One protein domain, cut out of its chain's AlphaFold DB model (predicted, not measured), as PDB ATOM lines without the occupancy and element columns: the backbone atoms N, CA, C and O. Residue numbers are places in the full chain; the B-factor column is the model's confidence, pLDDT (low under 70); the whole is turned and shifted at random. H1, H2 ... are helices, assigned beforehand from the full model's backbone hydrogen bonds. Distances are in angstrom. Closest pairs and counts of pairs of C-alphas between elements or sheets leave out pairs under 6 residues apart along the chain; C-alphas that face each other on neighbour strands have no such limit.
ATOM      1  N   SER A 273     162.615 220.621 152.163       89.06
ATOM      2  CA  SER A 273     163.672 219.629 151.987       89.06
ATOM      3  C   SER A 273     163.290 218.295 152.647       89.06
ATOM      4  O   SER A 273     162.371 218.220 153.468       89.06
ATOM      5  N   ALA A 274     163.999 217.217 152.297       87.12
ATOM      6  CA  ALA A 274     163.759 215.906 152.902       87.12
ATOM      7  C   ALA A 274     163.916 215.938 154.434       87.12
ATOM      8  O   ALA A 274     163.074 215.387 155.142       87.12
ATOM      9  N   ASP A 275     164.935 216.638 154.938       87.31
ATOM     10  CA  ASP A 275     165.215 216.732 156.373       87.31
ATOM     11  C   ASP A 275     164.208 217.637 157.092       87.31
ATOM     12  O   ASP A 275     163.675 217.261 158.136       87.31
ATOM     13  N   GLN A 276     163.863 218.787 156.500       93.12
ATOM     14  CA  GLN A 276     162.821 219.669 157.041       93.12
ATOM     15  C   GLN A 276     161.481 218.930 157.148       93.12
ATOM     16  O   GLN A 276     160.787 219.046 158.160       93.12
ATOM     17  N   ARG A 277     161.125 218.130 156.132       94.56
ATOM     18  CA  ARG A 277     159.884 217.344 156.120       94.56
ATOM     19  C   ARG A 277     159.843 216.317 157.248       94.56
ATOM     20  O   ARG A 277     158.809 216.205 157.894       94.56
ATOM     21  N   VAL A 278     160.946 215.614 157.515       92.19
ATOM     22  CA  VAL A 278     161.029 214.635 158.616       92.19
ATOM     23  C   VAL A 278     160.664 215.279 159.955       92.19
ATOM     24  O   VAL A 278     159.834 214.744 160.690       92.19
ATOM     25  N   VAL A 279     161.263 216.429 160.267       94.81
ATOM     26  CA  VAL A 279     161.037 217.123 161.544       94.81
ATOM     27  C   VAL A 279     159.622 217.702 161.606       94.81
ATOM     28  O   VAL A 279     158.923 217.523 162.602       94.81
ATOM     29  N   TYR A 280     159.169 218.337 160.523       98.25
ATOM     30  CA  TYR A 280     157.832 218.921 160.440       98.25
ATOM     31  C   TYR A 280     156.724 217.869 160.595       98.25
ATOM     32  O   TYR A 280     155.780 218.069 161.358       98.25
ATOM     33  N   GLU A 281     156.839 216.724 159.916       97.88
ATOM     34  CA  GLU A 281     155.855 215.642 160.003       97.88
ATOM     35  C   GLU A 281     155.831 214.987 161.387       97.88
ATOM     36  O   GLU A 281     154.749 214.631 161.858       97.88
ATOM     37  N   ALA A 282     156.978 214.888 162.069       97.88
ATOM     38  CA  ALA A 282     157.036 214.405 163.447       97.88
ATOM     39  C   ALA A 282     156.217 215.297 164.394       97.88
ATOM     40  O   ALA A 282     155.411 214.801 165.187       97.88
ATOM     41  N   VAL A 283     156.386 216.616 164.275       98.69
ATOM     42  CA  VAL A 283     155.655 217.609 165.072       98.69
ATOM     43  C   VAL A 283     154.166 217.622 164.718       98.69
ATOM     44  O   VAL A 283     153.320 217.571 165.611       98.69
ATOM     45  N   LEU A 284     153.828 217.621 163.426       98.69
ATOM     46  CA  LEU A 284     152.443 217.634 162.952       98.69
ATOM     47  C   LEU A 284     151.665 216.383 163.386       98.69
ATOM     48  O   LEU A 284     150.506 216.478 163.794       98.69
ATOM     49  N   ASP A 285     152.280 215.203 163.296       98.75
ATOM     50  CA  ASP A 285     151.676 213.950 163.754       98.75
ATOM     51  C   ASP A 285     151.481 213.956 165.277       98.75
ATOM     52  O   ASP A 285     150.396 213.641 165.768       98.75
ATOM     53  N   SER A 286     152.488 214.419 166.023       98.31
ATOM     54  CA  SER A 286     152.407 214.591 167.476       98.31
ATOM     55  C   SER A 286     151.236 215.498 167.870       98.31
ATOM     56  O   SER A 286     150.373 215.092 168.652       98.31
ATOM     57  N   GLN A 287     151.119 216.674 167.246       98.56
ATOM     58  CA  GLN A 287     150.028 217.619 167.492       98.56
ATOM     59  C   GLN A 287     148.658 216.983 167.228       98.56
ATOM     60  O   GLN A 287     147.762 217.058 168.070       98.56
ATOM     61  N   ARG A 288     148.488 216.312 166.082       98.69
ATOM     62  CA  ARG A 288     147.224 215.658 165.709       98.69
ATOM     63  C   ARG A 288     146.834 214.558 166.690       98.69
ATOM     64  O   ARG A 288     145.672 214.477 167.085       98.69
ATOM     65  N   GLN A 289     147.780 213.711 167.087       98.69
ATOM     66  CA  GLN A 289     147.508 212.629 168.033       98.69
ATOM     67  C   GLN A 289     147.142 213.163 169.417       98.69
ATOM     68  O   GLN A 289     146.220 212.640 170.043       98.69
ATOM     69  N   ILE A 290     147.798 214.232 169.865       98.69
ATOM     70  CA  ILE A 290     147.496 214.881 171.142       98.69
ATOM     71  C   ILE A 290     146.100 215.501 171.111       98.69
ATOM     72  O   ILE A 290     145.293 215.186 171.983       98.69
ATOM     73  N   LEU A 291     145.763 216.282 170.080       98.38
ATOM     74  CA  LEU A 291     144.426 216.869 169.926       98.38
ATOM     75  C   LEU A 291     143.318 215.803 169.910       98.38
ATOM     76  O   LEU A 291     142.266 216.002 170.513       98.38
ATOM     77  N   ASN A 292     143.563 214.647 169.286       98.38
ATOM     78  CA  ASN A 292     142.623 213.521 169.283       98.38
ATOM     79  C   ASN A 292     142.513 212.814 170.647       98.38
ATOM     80  O   ASN A 292     141.479 212.218 170.962       98.38
ATOM     81  N   ALA A 293     143.582 212.825 171.447       98.19
ATOM     82  CA  ALA A 293     143.623 212.181 172.755       98.19
ATOM     83  C   ALA A 293     143.056 213.068 173.876       98.19
ATOM     84  O   ALA A 293     142.541 212.535 174.864       98.19
ATOM     85  N   MET A 294     143.116 214.393 173.717       97.69
ATOM     86  CA  MET A 294     142.623 215.376 174.679       97.69
ATOM     87  C   MET A 294     141.122 215.224 174.932       97.69
ATOM     88  O   MET A 294     140.288 215.339 174.038       97.69
ATOM     89  N   ARG A 295     140.771 214.984 176.196       97.88
ATOM     90  CA  ARG A 295     139.393 214.953 176.698       97.88
ATOM     91  C   ARG A 295     139.392 215.091 178.223       97.88
ATOM     92  O   ARG A 295     140.421 214.809 178.844       97.88
ATOM     93  N   PRO A 296     138.258 215.469 178.842       98.44
ATOM     94  CA  PRO A 296     138.146 215.485 180.294       98.44
ATOM     95  C   PRO A 296     138.567 214.150 180.927       98.44
ATOM     96  O   PRO A 296     138.226 213.079 180.421       98.44
ATOM     97  N   GLY A 297     139.309 214.218 182.031       98.00
ATOM     98  CA  GLY A 297     139.822 213.055 182.760       98.00
ATOM     99  C   GLY A 297     141.220 212.582 182.344       98.00
ATOM    100  O   GLY A 297     141.771 211.707 183.006       98.00
ATOM    101  N   VAL A 298     141.824 213.150 181.294       98.19
ATOM    102  CA  VAL A 298     143.189 212.799 180.862       98.19
ATOM    103  C   VAL A 298     144.232 213.652 181.602       98.19
ATOM    104  O   VAL A 298     144.106 214.877 181.602       98.19
ATOM    105  N   PRO A 299     145.276 213.068 182.215       98.06
ATOM    106  CA  PRO A 299     146.390 213.834 182.777       98.06
ATOM    107  C   PRO A 299     147.215 214.546 181.694       98.06
ATOM    108  O   PRO A 299     147.638 213.920 180.722       98.06
ATOM    109  N   TRP A 300     147.537 215.831 181.880       98.44
ATOM    110  CA  TRP A 300     148.345 216.581 180.902       98.44
ATOM    111  C   TRP A 300     149.757 216.005 180.716       98.44
ATOM    112  O   TRP A 300     150.304 216.002 179.614       98.44
ATOM    113  N   SER A 301     150.332 215.430 181.778       97.62
ATOM    114  CA  SER A 301     151.652 214.790 181.696       97.62
ATOM    115  C   SER A 301     151.679 213.557 180.784       97.62
ATOM    116  O   SER A 301     152.721 213.262 180.199       97.62
ATOM    117  N   ASP A 302     150.550 212.872 180.592       98.00
ATOM    118  CA  ASP A 302     150.467 211.736 179.668       98.00
ATOM    119  C   ASP A 302     150.471 212.197 178.209       98.00
ATOM    120  O   ASP A 302     151.052 211.528 177.356       98.00
ATOM    121  N   MET A 303     149.917 213.379 177.923       98.50
ATOM    122  CA  MET A 303     150.009 213.991 176.593       98.50
ATOM    123  C   MET A 303     151.454 214.373 176.258       98.50
ATOM    124  O   MET A 303     151.907 214.154 175.138       98.50
ATOM    125  N   HIS A 304     152.226 214.854 177.238       98.44
ATOM    126  CA  HIS A 304     153.654 215.118 177.041       98.44
ATOM    127  C   HIS A 304     154.452 213.837 176.747       98.44
ATOM    128  O   HIS A 304     155.333 213.828 175.892       98.44
ATOM    129  N   ARG A 305     154.119 212.715 177.397       98.06
ATOM    130  CA  ARG A 305     154.733 211.414 177.073       98.06
ATOM    131  C   ARG A 305     154.313 210.898 175.697       98.06
ATOM    132  O   ARG A 305     155.125 210.279 175.011       98.06
ATOM    133  N   LEU A 306     153.073 211.163 175.278       98.62
ATOM    134  CA  LEU A 306     152.614 210.870 173.919       98.62
ATOM    135  C   LEU A 306     153.432 211.655 172.885       98.62
ATOM    136  O   LEU A 306     153.889 211.052 171.916       98.62
ATOM    137  N   MET A 307     153.704 212.942 173.134       98.56
ATOM    138  CA  MET A 307     154.599 213.748 172.295       98.56
ATOM    139  C   MET A 307     155.966 213.076 172.130       98.56
ATOM    140  O   MET A 307     156.395 212.846 171.002       98.56
ATOM    141  N   TRP A 308     156.625 212.686 173.228       98.25
ATOM    142  CA  TRP A 308     157.920 211.993 173.162       98.25
ATOM    143  C   TRP A 308     157.869 210.709 172.349       98.25
ATOM    144  O   TRP A 308     158.744 210.471 171.520       98.25
ATOM    145  N   ARG A 309     156.841 209.885 172.558       98.62
ATOM    146  CA  ARG A 309     156.668 208.625 171.830       98.62
ATOM    147  C   ARG A 309     156.554 208.853 170.328       98.62
ATOM    148  O   ARG A 309     157.218 208.151 169.563       98.62
ATOM    149  N   VAL A 310     155.729 209.811 169.907       98.62
ATOM    150  CA  VAL A 310     155.530 210.119 168.485       98.62
ATOM    151  C   VAL A 310     156.813 210.689 167.887       98.62
ATOM    152  O   VAL A 310     157.307 210.136 166.905       98.62
ATOM    153  N   THR A 311     157.417 211.701 168.520       98.25
ATOM    154  CA  THR A 311     158.667 212.312 168.048       98.25
ATOM    155  C   THR A 311     159.778 211.272 167.903       98.25
ATOM    156  O   THR A 311     160.352 211.141 166.825       98.25
ATOM    157  N   LEU A 312     160.035 210.453 168.929       98.44
ATOM    158  CA  LEU A 312     161.075 209.419 168.871       98.44
ATOM    159  C   LEU A 312     160.784 208.356 167.807       98.44
ATOM    160  O   LEU A 312     161.708 207.909 167.138       98.44
ATOM    161  N   THR A 313     159.518 207.995 167.581       98.38
ATOM    162  CA  THR A 313     159.147 207.059 166.505       98.38
ATOM    163  C   THR A 313     159.541 207.599 165.127       98.38
ATOM    164  O   THR A 313     160.061 206.853 164.294       98.38
ATOM    165  N   HIS A 314     159.304 208.887 164.871       97.88
ATOM    166  CA  HIS A 314     159.704 209.531 163.618       97.88
ATOM    167  C   HIS A 314     161.222 209.660 163.501       97.88
ATOM    168  O   HIS A 314     161.779 209.293 162.468       97.88
ATOM    169  N   LEU A 315     161.905 210.078 164.570       96.62
ATOM    170  CA  LEU A 315     163.367 210.177 164.586       96.62
ATOM    171  C   LEU A 315     164.044 208.806 164.397       96.62
ATOM    172  O   LEU A 315     165.049 208.721 163.692       96.62
ATOM    173  N   SER A 316     163.479 207.721 164.942       95.38
ATOM    174  CA  SER A 316     163.962 206.351 164.704       95.38
ATOM    175  C   SER A 316     163.819 205.949 163.244       95.38
ATOM    176  O   SER A 316     164.769 205.453 162.645       95.38
ATOM    177  N   LYS A 317     162.648 206.194 162.637       93.88
ATOM    178  CA  LYS A 317     162.427 205.934 161.203       93.88
ATOM    179  C   LYS A 317     163.362 206.759 160.324       93.88
ATOM    180  O   LYS A 317     163.723 206.320 159.235       93.88
ATOM    181  N   ALA A 318     163.737 207.947 160.787       90.75
ATOM    182  CA  ALA A 318     164.655 208.828 160.092       90.75
ATOM    183  C   ALA A 318     166.137 208.455 160.259       90.75
ATOM    184  O   ALA A 318     166.966 209.025 159.551       90.75
ATOM    185  N   GLY A 319     166.463 207.523 161.162       89.81
ATOM    186  CA  GLY A 319     167.840 207.145 161.480       89.81
ATOM    187  C   GLY A 319     168.594 208.190 162.308       89.81
ATOM    188  O   GLY A 319     169.815 208.228 162.247       89.81
ATOM    189  N   LEU A 320     167.887 209.046 163.053       91.00
ATOM    190  CA  LEU A 320     168.484 210.081 163.915       91.00
ATOM    191  C   LEU A 320     168.654 209.607 165.368       91.00
ATOM    192  O   LEU A 320     169.498 210.112 166.107       91.00
ATOM    193  N   VAL A 321     167.875 208.600 165.768       95.62
ATOM    194  CA  VAL A 321     168.026 207.874 167.035       95.62
ATOM    195  C   VAL A 321     168.001 206.366 166.776       95.62
ATOM    196  O   VAL A 321     167.428 205.906 165.786       95.62
ATOM    197  N   ARG A 322     168.615 205.584 167.665       93.31
ATOM    198  CA  ARG A 322     168.765 204.124 167.561       93.31
ATOM    199  C   ARG A 322     168.382 203.422 168.867       93.31
ATOM    200  O   ARG A 322     168.448 204.015 169.936       93.31
ATOM    201  N   GLY A 323     168.026 202.141 168.779       94.56
ATOM    202  CA  GLY A 323     167.642 201.314 169.930       94.56
ATOM    203  C   GLY A 323     166.135 201.074 170.049       94.56
ATOM    204  O   GLY A 323     165.372 201.365 169.130       94.56
ATOM    205  N   ASP A 324     165.723 200.488 171.174       97.06
ATOM    206  CA  ASP A 324     164.321 200.181 171.467       97.06
ATOM    207  C   ASP A 324     163.542 201.426 171.926       97.06
ATOM    208  O   ASP A 324     164.038 202.227 172.722       97.06
ATOM    209  N   LEU A 325     162.308 201.581 171.437       97.94
ATOM    210  CA  LEU A 325     161.483 202.760 171.712       97.94
ATOM    211  C   LEU A 325     161.087 202.878 173.190       97.94
ATOM    212  O   LEU A 325     161.111 203.984 173.727       97.94
ATOM    213  N   GLU A 326     160.740 201.774 173.857       97.94
ATOM    214  CA  GLU A 326     160.366 201.821 175.276       97.94
ATOM    215  C   GLU A 326     161.581 202.137 176.148       97.94
ATOM    216  O   GLU A 326     161.480 202.947 177.068       97.94
ATOM    217  N   ALA A 327     162.752 201.584 175.814       97.88
ATOM    218  CA  ALA A 327     164.003 201.922 176.489       97.88
ATOM    219  C   ALA A 327     164.353 203.416 176.358       97.88
ATOM    220  O   ALA A 327     164.753 204.045 177.340       97.88
ATOM    221  N   MET A 328     164.155 204.014 175.176       98.00
ATOM    222  CA  MET A 328     164.352 205.456 174.974       98.00
ATOM    223  C   MET A 328     163.368 206.306 175.786       98.00
ATOM    224  O   MET A 328     163.746 207.359 176.304       98.00
ATOM    225  N   LEU A 329     162.112 205.872 175.904       97.00
ATOM    226  CA  LEU A 329     161.096 206.573 176.690       97.00
ATOM    227  C   LEU A 329     161.385 206.506 178.191       97.00
ATOM    228  O   LEU A 329     161.315 207.537 178.854       97.00
ATOM    229  N   GLU A 330     161.777 205.340 178.705       96.06
ATOM    230  CA  GLU A 330     162.189 205.164 180.105       96.06
ATOM    231  C   GLU A 330     163.427 206.012 180.433       96.06
ATOM    232  O   GLU A 330     163.501 206.671 181.471       96.06
ATOM    233  N   ALA A 331     164.380 206.078 179.500       95.88
ATOM    234  CA  ALA A 331     165.552 206.939 179.611       95.88
ATOM    235  C   ALA A 331     165.245 208.435 179.390       95.88
ATOM    236  O   ALA A 331     166.138 209.260 179.556       95.88
ATOM    237  N   ASN A 332     164.005 208.810 179.054       96.12
ATOM    238  CA  ASN A 332     163.572 210.179 178.748       96.12
ATOM    239  C   ASN A 332     164.354 210.839 177.594       96.12
ATOM    240  O   ASN A 332     164.566 212.052 177.600       96.12
ATOM    241  N   VAL A 333     164.761 210.072 176.573       97.50
ATOM    242  CA  VAL A 333     165.510 210.581 175.399       97.50
ATOM    243  C   VAL A 333     164.756 211.712 174.688       97.50
ATOM    244  O   VAL A 333     165.376 212.630 174.157       97.50
ATOM    245  N   GLY A 334     163.419 211.706 174.739       97.06
ATOM    246  CA  GLY A 334     162.580 212.764 174.169       97.06
ATOM    247  C   GLY A 334     162.920 214.169 174.682       97.06
ATOM    248  O   GLY A 334     162.785 215.130 173.926       97.06
ATOM    249  N   TYR A 335     163.442 214.301 175.909       97.31
ATOM    250  CA  TYR A 335     163.885 215.582 176.471       97.31
ATOM    251  C   TYR A 335     164.971 216.269 175.628       97.31
ATOM    252  O   TYR A 335     164.979 217.494 175.546       97.31
ATOM    253  N   ILE A 336     165.853 215.499 174.981       97.88
ATOM    254  CA  ILE A 336     166.947 216.042 174.161       97.88
ATOM    255  C   ILE A 336     166.408 216.836 172.966       97.88
ATOM    256  O   ILE A 336     166.972 217.865 172.611       97.88
ATOM    257  N   PHE A 337     165.284 216.393 172.398       98.06
ATOM    258  CA  PHE A 337     164.676 217.004 171.215       98.06
ATOM    259  C   PHE A 337     163.476 217.891 171.542       98.06
ATOM    260  O   PHE A 337     163.065 218.689 170.710       98.06
ATOM    261  N   THR A 338     162.887 217.752 172.732       97.00
ATOM    262  CA  THR A 338     161.657 218.452 173.147       97.00
ATOM    263  C   THR A 338     161.777 218.936 174.604       97.00
ATOM    264  O   THR A 338     161.173 218.385 175.531       97.00
ATOM    265  N   PRO A 339     162.638 219.934 174.870       97.31
ATOM    266  CA  PRO A 339     163.051 220.252 176.238       97.31
ATOM    267  C   PRO A 339     162.053 221.097 177.044       97.31
ATOM    268  O   PRO A 339     162.210 221.203 178.267       97.31
ATOM    269  N   HIS A 340     161.060 221.711 176.397       97.88
ATOM    270  CA  HIS A 340     159.993 222.480 177.046       97.88
ATOM    271  C   HIS A 340     158.756 221.617 177.327       97.88
ATOM    272  O   HIS A 340     158.665 220.474 176.889       97.88
ATOM    273  N   GLY A 341     157.812 222.142 178.114       97.62
ATOM    274  CA  GLY A 341     156.528 221.477 178.336       97.62
ATOM    275  C   GLY A 341     155.676 221.464 177.064       97.62
ATOM    276  O   GLY A 341     155.776 222.377 176.264       97.62
ATOM    277  N   LEU A 342     154.798 220.466 176.913       98.44
ATOM    278  CA  LEU A 342     153.928 220.314 175.728       98.44
ATOM    279  C   LEU A 342     152.983 221.509 175.488       98.44
ATOM    280  O   LEU A 342     152.453 221.682 174.396       98.44
ATOM    281  N   GLY A 343     152.685 222.249 176.546       98.25
ATOM    282  CA  GLY A 343     151.795 223.391 176.504       98.25
ATOM    283  C   GLY A 343     151.338 223.782 177.894       98.25
ATOM    284  O   GLY A 343     151.751 223.191 178.910       98.25
ATOM    285  N   HIS A 344     150.481 224.787 177.938       98.81
ATOM    286  CA  HIS A 344     150.085 225.480 179.152       98.81
ATOM    287  C   HIS A 344     148.651 225.988 179.078       98.81
ATOM    288  O   HIS A 344     148.039 226.017 178.017       98.81
ATOM    289  N   LEU A 345     148.109 226.379 180.233       98.88
ATOM    290  CA  LEU A 345     146.855 227.122 180.279       98.88
ATOM    291  C   LEU A 345     147.062 228.486 179.609       98.88
ATOM    292  O   LEU A 345     148.126 229.087 179.761       98.88
ATOM    293  N   ILE A 346     146.044 228.963 178.900       98.81
ATOM    294  CA  ILE A 346     146.025 230.284 178.260       98.81
ATOM    295  C   ILE A 346     144.697 230.988 178.558       98.81
ATOM    296  O   ILE A 346     143.656 230.334 178.675       98.81
ATOM    297  N   GLY A 347     144.733 232.310 178.716       98.69
ATOM    298  CA  GLY A 347     143.579 233.140 179.061       98.69
ATOM    299  C   GLY A 347     143.917 234.621 178.941       98.69
ATOM    300  O   GLY A 347     144.303 235.074 177.870       98.69
ATOM    301  N   ILE A 348     143.786 235.373 180.035       98.50
ATOM    302  CA  ILE A 348     144.235 236.777 180.085       98.50
ATOM    303  C   ILE A 348     145.765 236.874 180.011       98.50
ATOM    304  O   ILE A 348     146.313 237.775 179.392       98.50
ATOM    305  N   ASP A 349     146.467 235.922 180.621       98.69
ATOM    306  CA  ASP A 349     147.913 235.794 180.457       98.69
ATOM    307  C   ASP A 349     148.205 234.669 179.455       98.69
ATOM    308  O   ASP A 349     147.492 233.659 179.435       98.69
ATOM    309  N   THR A 350     149.262 234.819 178.649       98.44
ATOM    310  CA  THR A 350     149.747 233.779 177.721       98.44
ATOM    311  C   THR A 350     150.024 232.481 178.477       98.44
ATOM    312  O   THR A 350     149.419 231.447 178.208       98.44
ATOM    313  N   HIS A 351     150.859 232.573 179.516       98.62
ATOM    314  CA  HIS A 351     151.027 231.536 180.531       98.62
ATOM    315  C   HIS A 351     150.040 231.789 181.677       98.62
ATOM    316  O   HIS A 351     150.367 232.466 182.655       98.62
ATOM    317  N   ASP A 352     148.818 231.283 181.531       98.69
ATOM    318  CA  ASP A 352     147.721 231.570 182.452       98.69
ATOM    319  C   ASP A 352     147.865 230.860 183.806       98.69
ATOM    320  O   ASP A 352     148.537 229.836 183.963       98.69
ATOM    321  N   VAL A 353     147.212 231.427 184.816       98.25
ATOM    322  CA  VAL A 353     147.333 231.006 186.216       98.25
ATOM    323  C   VAL A 353     146.686 229.643 186.490       98.25
ATOM    324  O   VAL A 353     145.898 229.109 185.714       98.25
ATOM    325  N   GLY A 354     146.978 229.081 187.666       97.38
ATOM    326  CA  GLY A 354     146.254 227.919 188.191       97.38
ATOM    327  C   GLY A 354     146.808 226.553 187.771       97.38
ATOM    328  O   GLY A 354     146.216 225.523 188.111       97.38
ATOM    329  N   GLY A 355     147.956 226.522 187.087       97.81
ATOM    330  CA  GLY A 355     148.619 225.290 186.656       97.81
ATOM    331  C   GLY A 355     149.103 224.391 187.801       97.81
ATOM    332  O   GLY A 355     149.055 223.168 187.648       97.81
ATOM    333  N   TYR A 356     149.498 224.994 188.934       97.69
ATOM    334  CA  TYR A 356     149.993 224.324 190.147       97.69
ATOM    335  C   TYR A 356     149.411 224.929 191.437       97.69
ATOM    336  O   TYR A 356     150.120 225.529 192.244       97.69
ATOM    337  N   LEU A 357     148.101 224.778 191.638       95.25
ATOM    338  CA  LEU A 357     147.432 225.143 192.895       95.25
ATOM    339  C   LEU A 357     147.592 224.037 193.955       95.25
ATOM    340  O   LEU A 357     147.893 222.895 193.593       95.25
ATOM    341  N   PRO A 358     147.349 224.314 195.254       92.25
ATOM    342  CA  PRO A 358     147.550 223.335 196.328       92.25
ATOM    343  C   PRO A 358     146.833 221.987 196.141       92.25
ATOM    344  O   PRO A 358     147.326 220.968 196.616       92.25
ATOM    345  N   HIS A 359     145.687 221.966 195.451       92.31
ATOM    346  CA  HIS A 359     144.898 220.757 195.167       92.31
ATOM    347  C   HIS A 359     145.273 220.040 193.863       92.31
ATOM    348  O   HIS A 359     144.719 218.983 193.565       92.31
ATOM    349  N   THR A 360     146.179 220.604 193.065       95.81
ATOM    350  CA  THR A 360     146.616 220.012 191.794       95.81
ATOM    351  C   THR A 360     147.820 219.084 191.984       95.81
ATOM    352  O   THR A 360     148.533 219.193 192.987       95.81
ATOM    353  N   PRO A 361     148.087 218.163 191.038       96.81
ATOM    354  CA  PRO A 361     149.302 217.358 191.069       96.81
ATOM    355  C   PRO A 361     150.565 218.223 191.122       96.81
ATOM    356  O   PRO A 361     150.660 219.262 190.470       96.81
ATOM    357  N   LYS A 362     151.558 217.774 191.894       96.06
ATOM    358  CA  LYS A 362     152.838 218.478 192.012       96.06
ATOM    359  C   LYS A 362     153.616 218.432 190.698       96.06
ATOM    360  O   LYS A 362     153.525 217.469 189.937       96.06
ATOM    361  N   ARG A 363     154.429 219.465 190.474       96.75
ATOM    362  CA  ARG A 363     155.402 219.518 189.379       96.75
ATOM    363  C   ARG A 363     156.379 218.342 189.500       96.75
ATOM    364  O   ARG A 363     156.825 218.028 190.598       96.75
ATOM    365  N   SER A 364     156.670 217.689 188.376       96.62
ATOM    366  CA  SER A 364     157.634 216.584 188.304       96.62
ATOM    367  C   SER A 364     159.072 217.086 188.474       96.62
ATOM    368  O   SER A 364     159.370 218.206 188.064       96.62
ATOM    369  N   ASP A 365     159.968 216.239 188.983       95.81
ATOM    370  CA  ASP A 365     161.419 216.499 189.023       95.81
ATOM    371  C   ASP A 365     162.161 215.952 187.785       95.81
ATOM    372  O   ASP A 365     163.342 216.237 187.575       95.81
ATOM    373  N   VAL A 366     161.473 215.188 186.929       94.31
ATOM    374  CA  VAL A 366     162.042 214.596 185.707       94.31
ATOM    375  C   VAL A 366     162.294 215.683 184.655       94.31
ATOM    376  O   VAL A 366     161.451 216.556 184.435       94.31
ATOM    377  N   ASN A 367     163.448 215.639 183.981       89.50
ATOM    378  CA  ASN A 367     163.768 216.568 182.891       89.50
ATOM    379  C   ASN A 367     162.705 216.522 181.776       89.50
ATOM    380  O   ASN A 367     162.110 215.484 181.511       89.50
ATOM    381  N   GLY A 368     162.420 217.677 181.172       88.56
ATOM    382  CA  GLY A 368     161.281 217.874 180.268       88.56
ATOM    383  C   GLY A 368     159.947 217.991 181.010       88.56
ATOM    384  O   GLY A 368     159.362 219.071 181.040       88.56
ATOM    385  N   LEU A 369     159.522 216.958 181.748       95.56
ATOM    386  CA  LEU A 369     158.266 216.992 182.519       95.56
ATOM    387  C   LEU A 369     158.228 218.114 183.569       95.56
ATOM    388  O   LEU A 369     157.180 218.720 183.786       95.56
ATOM    389  N   LYS A 370     159.365 218.449 184.191       96.12
ATOM    390  CA  LYS A 370     159.478 219.574 185.136       96.12
ATOM    391  C   LYS A 370     159.180 220.938 184.505       96.12
ATOM    392  O   LYS A 370     158.867 221.892 185.219       96.12
ATOM    393  N   ARG A 371     159.275 221.041 183.173       96.94
ATOM    394  CA  ARG A 371     158.988 222.254 182.394       96.94
ATOM    395  C   ARG A 371     157.513 222.396 182.015       96.94
ATOM    396  O   ARG A 371     157.136 223.468 181.560       96.94
ATOM    397  N   LEU A 372     156.666 221.388 182.250       98.31
ATOM    398  CA  LEU A 372     155.217 221.532 182.080       98.31
ATOM    399  C   LEU A 372     154.676 222.638 182.982       98.31
ATOM    400  O   LEU A 372     154.912 222.614 184.189       98.31
ATOM    401  N   ARG A 373     153.906 223.579 182.437       98.50
ATOM    402  CA  ARG A 373     153.292 224.665 183.227       98.50
ATOM    403  C   ARG A 373     152.027 224.238 183.969       98.50
ATOM    404  O   ARG A 373     151.547 224.945 184.843       98.50
ATOM    405  N   THR A 374     151.540 223.029 183.702       98.38
ATOM    406  CA  THR A 374     150.511 222.379 184.510       98.38
ATOM    407  C   THR A 374     150.707 220.866 184.525       98.38
ATOM    408  O   THR A 374     151.155 220.282 183.544       98.38
ATOM    409  N   ALA A 375     150.360 220.218 185.634       97.44
ATOM    410  CA  ALA A 375     150.247 218.759 185.720       97.44
ATOM    411  C   ALA A 375     148.794 218.316 185.963       97.44
ATOM    412  O   ALA A 375     148.549 217.194 186.408       97.44
ATOM    413  N   ARG A 376     147.826 219.207 185.709       98.31
ATOM    414  CA  ARG A 376     146.407 218.961 185.966       98.31
ATOM    415  C   ARG A 376     145.858 217.826 185.105       98.31
ATOM    416  O   ARG A 376     146.368 217.498 184.032       98.31
ATOM    417  N   VAL A 377     144.776 217.250 185.607       98.38
ATOM    418  CA  VAL A 377     143.862 216.449 184.800       98.38
ATOM    419  C   VAL A 377     142.989 217.416 184.005       98.38
ATOM    420  O   VAL A 377     142.505 218.401 184.559       98.38
ATOM    421  N   LEU A 378     142.836 217.158 182.708       98.50
ATOM    422  CA  LEU A 378     142.041 217.992 181.815       98.50
ATOM    423  C   LEU A 378     140.570 217.969 182.226       98.50
ATOM    424  O   LEU A 378     140.012 216.919 182.550       98.50
ATOM    425  N   GLU A 379     139.927 219.127 182.160       98.00
ATOM    426  CA  GLU A 379     138.525 219.321 182.515       98.00
ATOM    427  C   GLU A 379     137.856 220.263 181.509       98.00
ATOM    428  O   GLU A 379     138.513 221.074 180.855       98.00
ATOM    429  N   ALA A 380     136.531 220.167 181.383       97.62
ATOM    430  CA  ALA A 380     135.777 221.071 180.522       97.62
ATOM    431  C   ALA A 380     135.930 222.534 180.984       97.62
ATOM    432  O   ALA A 380     135.940 222.820 182.185       97.62
ATOM    433  N   GLY A 381     136.046 223.446 180.017       97.19
ATOM    434  CA  GLY A 381     136.262 224.879 180.247       97.19
ATOM    435  C   GLY A 381     137.733 225.295 180.352       97.19
ATOM    436  O   GLY A 381     138.014 226.488 180.301       97.19
ATOM    437  N   MET A 382     138.679 224.352 180.453       98.62
ATOM    438  CA  MET A 382     140.102 224.679 180.315       98.62
ATOM    439  C   MET A 382     140.436 225.015 178.860       98.62
ATOM    440  O   MET A 382     139.981 224.333 177.940       98.62
ATOM    441  N   VAL A 383     141.284 226.024 178.666       98.50
ATOM    442  CA  VAL A 383     141.874 226.369 177.367       98.50
ATOM    443  C   VAL A 383     143.385 226.201 177.489       98.50
ATOM    444  O   VAL A 383     143.974 226.698 178.450       98.50
ATOM    445  N   LEU A 384     143.988 225.458 176.557       98.56
ATOM    446  CA  LEU A 384     145.412 225.130 176.568       98.56
ATOM    447  C   LEU A 384     146.057 225.369 175.203       98.56
ATOM    448  O   LEU A 384     145.401 225.179 174.176       98.56
ATOM    449  N   THR A 385     147.349 225.683 175.207       98.81
ATOM    450  CA  THR A 385     148.216 225.528 174.035       98.81
ATOM    451  C   THR A 385     148.547 224.048 173.809       98.81
ATOM    452  O   THR A 385     148.612 223.243 174.745       98.81
ATOM    453  N   VAL A 386     148.724 223.672 172.540       98.75
ATOM    454  CA  VAL A 386     149.210 222.349 172.118       98.75
ATOM    455  C   VAL A 386     150.364 222.581 171.154       98.75
ATOM    456  O   VAL A 386     150.166 222.726 169.947       98.75
ATOM    457  N   GLU A 387     151.563 222.635 171.713       98.31
ATOM    458  CA  GLU A 387     152.780 223.132 171.066       98.31
ATOM    459  C   GLU A 387     153.890 222.068 171.108       98.31
ATOM    460  O   GLU A 387     154.959 222.291 171.667       98.31
ATOM    461  N   PRO A 388     153.684 220.851 170.566       98.38
ATOM    462  CA  PRO A 388     154.810 219.945 170.420       98.38
ATOM    463  C   PRO A 388     155.871 220.595 169.523       98.38
ATOM    464  O   PRO A 388     155.548 221.177 168.491       98.38
ATOM    465  N   GLY A 389     157.136 220.459 169.902       97.31
ATOM    466  CA  GLY A 389     158.280 220.911 169.112       97.31
ATOM    467  C   GLY A 389     159.257 219.771 168.854       97.31
ATOM    468  O   GLY A 389     159.115 218.687 169.417       97.31
ATOM    469  N   CYS A 390     160.240 219.991 167.986       98.25
ATOM    470  CA  CYS A 390     161.375 219.090 167.791       98.25
ATOM    471  C   CYS A 390     162.586 219.921 167.364       98.25
ATOM    472  O   CYS A 390     162.584 220.512 166.287       98.25
ATOM    473  N   TYR A 391     163.610 219.955 168.211       97.75
ATOM    474  CA  TYR A 391     164.755 220.851 168.085       97.75
ATOM    475  C   TYR A 391     166.063 220.067 168.131       97.75
ATOM    476  O   TYR A 391     166.156 219.025 168.779       97.75
ATOM    477  N   PHE A 392     167.088 220.625 167.497       95.56
ATOM    478  CA  PHE A 392     168.465 220.160 167.598       95.56
ATOM    479  C   PHE A 392     169.254 221.273 168.283       95.56
ATOM    480  O   PHE A 392     169.561 222.286 167.665       95.56
ATOM    481  N   ILE A 393     169.462 221.128 169.594       95.94
ATOM    482  CA  ILE A 393     170.066 222.157 170.447       95.94
ATOM    483  C   ILE A 393     171.415 221.643 170.935       95.94
ATOM    484  O   ILE A 393     171.451 220.706 171.734       95.94
ATOM    485  N   ASP A 394     172.508 222.282 170.525       92.44
ATOM    486  CA  ASP A 394     173.877 221.847 170.851       92.44
ATOM    487  C   ASP A 394     174.104 221.718 172.365       92.44
ATOM    488  O   ASP A 394     174.637 220.719 172.842       92.44
ATOM    489  N   ALA A 395     173.556 222.649 173.156       95.38
ATOM    490  CA  ALA A 395     173.625 222.611 174.621       95.38
ATOM    491  C   ALA A 395     172.965 221.367 175.263       95.38
ATOM    492  O   ALA A 395     173.200 221.085 176.440       95.38
ATOM    493  N   LEU A 396     172.130 220.633 174.519       96.12
ATOM    494  CA  LEU A 396     171.554 219.345 174.922       96.12
ATOM    495  C   LEU A 396     172.221 218.168 174.204       96.12
ATOM    496  O   LEU A 396     172.446 217.134 174.834       96.12
ATOM    497  N   LEU A 397     172.539 218.316 172.917       94.88
ATOM    498  CA  LEU A 397     173.120 217.260 172.091       94.88
ATOM    499  C   LEU A 397     174.574 216.965 172.461       94.88
ATOM    500  O   LEU A 397     174.907 215.795 172.632       94.88
ATOM    501  N   GLU A 398     175.424 217.975 172.659       92.56
ATOM    502  CA  GLU A 398     176.845 217.759 172.964       92.56
ATOM    503  C   GLU A 398     177.043 216.968 174.269       92.56
ATOM    504  O   GLU A 398     177.731 215.942 174.235       92.56
ATOM    505  N   PRO A 399     176.410 217.326 175.414       94.31
ATOM    506  CA  PRO A 399     176.536 216.524 176.628       94.31
ATOM    507  C   PRO A 399     175.897 215.140 176.481       94.31
ATOM    508  O   PRO A 399     176.356 214.179 177.096       94.31
ATOM    509  N   ALA A 400     174.839 215.015 175.671       94.75
ATOM    510  CA  ALA A 400     174.180 213.738 175.433       94.75
ATOM    511  C   ALA A 400     175.029 212.794 174.564       94.75
ATOM    512  O   ALA A 400     174.996 211.583 174.794       94.75
ATOM    513  N   LEU A 401     175.810 213.335 173.626       91.88
ATOM    514  CA  LEU A 401     176.746 212.615 172.763       91.88
ATOM    515  C   LEU A 401     178.110 212.377 173.420       91.88
ATOM    516  O   LEU A 401     178.863 211.548 172.920       91.88
ATOM    517  N   ALA A 402     178.449 213.053 174.516       88.81
ATOM    518  CA  ALA A 402     179.730 212.890 175.200       88.81
ATOM    519  C   ALA A 402     179.981 211.449 175.698       88.81
ATOM    520  O   ALA A 402     179.055 210.678 175.978       88.81
ATOM    521  N   GLU A 403     181.258 211.074 175.820       83.62
ATOM    522  CA  GLU A 403     181.655 209.785 176.398       83.62
ATOM    523  C   GLU A 403     181.112 209.635 177.833       83.62
ATOM    524  O   GLU A 403     181.147 210.569 178.633       83.62
ATOM    525  N   GLY A 404     180.567 208.458 178.159       88.12
ATOM    526  CA  GLY A 404     179.969 208.170 179.469       88.12
ATOM    527  C   GLY A 404     178.521 208.648 179.657       88.12
ATOM    528  O   GLY A 404     177.890 208.281 180.649       88.12
ATOM    529  N   SER A 405     177.955 209.406 178.713       93.12
ATOM    530  CA  SER A 405     176.534 209.769 178.735       93.12
ATOM    531  C   SER A 405     175.636 208.542 178.549       93.12
ATOM    532  O   SER A 405     175.811 207.755 177.617       93.12
ATOM    533  N   ALA A 406     174.600 208.426 179.385       94.06
ATOM    534  CA  ALA A 406     173.581 207.384 179.250       94.06
ATOM    535  C   ALA A 406     172.736 207.529 177.966       94.06
ATOM    536  O   ALA A 406     172.160 206.542 177.503       94.06
ATOM    537  N   TYR A 407     172.680 208.734 177.384       95.25
ATOM    538  CA  TYR A 407     171.951 209.012 176.145       95.25
ATOM    539  C   TYR A 407     172.723 208.594 174.891       95.25
ATOM    540  O   TYR A 407     172.093 208.267 173.888       95.25
ATOM    541  N   ARG A 408     174.064 208.553 174.941       93.44
ATOM    542  CA  ARG A 408     174.932 208.339 173.766       93.44
ATOM    543  C   ARG A 408     174.585 207.068 172.987       93.44
ATOM    544  O   ARG A 408     174.681 207.041 171.765       93.44
ATOM    545  N   GLN A 409     174.154 206.015 173.679       93.81
ATOM    546  CA  GLN A 409     173.752 204.758 173.042       93.81
ATOM    547  C   GLN A 409     172.523 204.904 172.126       93.81
ATOM    548  O   GLN A 409     172.409 204.158 171.158       93.81
ATOM    549  N   TYR A 410     171.644 205.873 172.398       96.44
ATOM    550  CA  TYR A 410     170.404 206.104 171.654       96.44
ATOM    551  C   TYR A 410     170.540 207.146 170.545       96.44
ATOM    552  O   TYR A 410     169.670 207.236 169.685       96.44
ATOM    553  N   LEU A 411     171.608 207.941 170.550       94.12
ATOM    554  CA  LEU A 411     171.835 208.982 169.555       94.12
ATOM    555  C   LEU A 411     172.713 208.448 168.424       94.12
ATOM    556  O   LEU A 411     173.653 207.681 168.660       94.12
TER     557      LEU A 411
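AT A GLANCE: This is residues 273 to 411 of the 847 residues of the protein "Xaa-pro dipeptidase" of Chrysochromulina tobinii (UniProt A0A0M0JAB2). Two long helices, H1 and H2, lie side by side as a hairpin along one side of the domain, and a long stretch of loops, residues 338 to 393, runs out along this hairpin to one end and comes back. The short helices H3, H4 and H5 gather toward the other end, with H4 between H2 and H5. The printed part has 139 residues with five named helices, in the order H1, H2, H3, H4, H5, and no named strand. The class is all helix, though just 56 of the 139 residues are in named elements. The whole is compact, with a radius of gyration of the C-alphas of 15.5 A and spans of 44 by 32 by 25 A.

HOW THE PARTS SIT: H1, residues 274 to 293, touches H2, residues 300 to 317, where the closest C-alphas, those of Ala 282 and Thr 311, are 5.3 A apart. The two form a helical hairpin and run opposite ways at a shallow tilt of 30 degrees. H2 is the hub, touching three other helices. With residues 308 to 313 alone it touches H3, residues 325 to 330, and the closest C-alphas, those of Arg 309 and Leu 329, are 6.9 A apart. H2 and H3 are also a helical hairpin, with a steep tilt of 39 degrees, opposite ways. With residues 308 to 312 alone H2 touches H4, residues 334 to 337; the closest C-alphas, those of Trp 308 and Gly 334, are 4.8 A apart. H4 and H5, residues 394 to 401, only just touch, with 3 pairs of C-alphas within 8 A, the closest being those of Ile 336 and Leu 396 at 5.7 A. H1 is apart from H3, H4 and H5. In H1, H2 and H3 every O i to N i+4 pair is within hydrogen-bond range; in H5 3 of 4 are, and H4 is too short for such a pair.

IN THESE COORDINATES: H1 begins at C-alpha 274, at (163.759, 215.906, 152.902), and is 28.5 A from first to last C-alpha. H2 begins at C-alpha 300, at (148.345, 216.581, 180.902), and is 26.5 A long. H3 is 8.8 A long, H4 5.6 A and H5 9.9 A. H5 ends at C-alpha 401, at (176.746, 212.615, 172.763).

THE WHOLE: The two C-alphas farthest apart, those of Gly 381 and Glu 403, are 48.0 A from each other. The link from H4 to H5 is long, with 56 residues; that from H3 to H4 is tight. The printed part has no cut, its mean pLDDT is 96.4, and no printed residue is under 70.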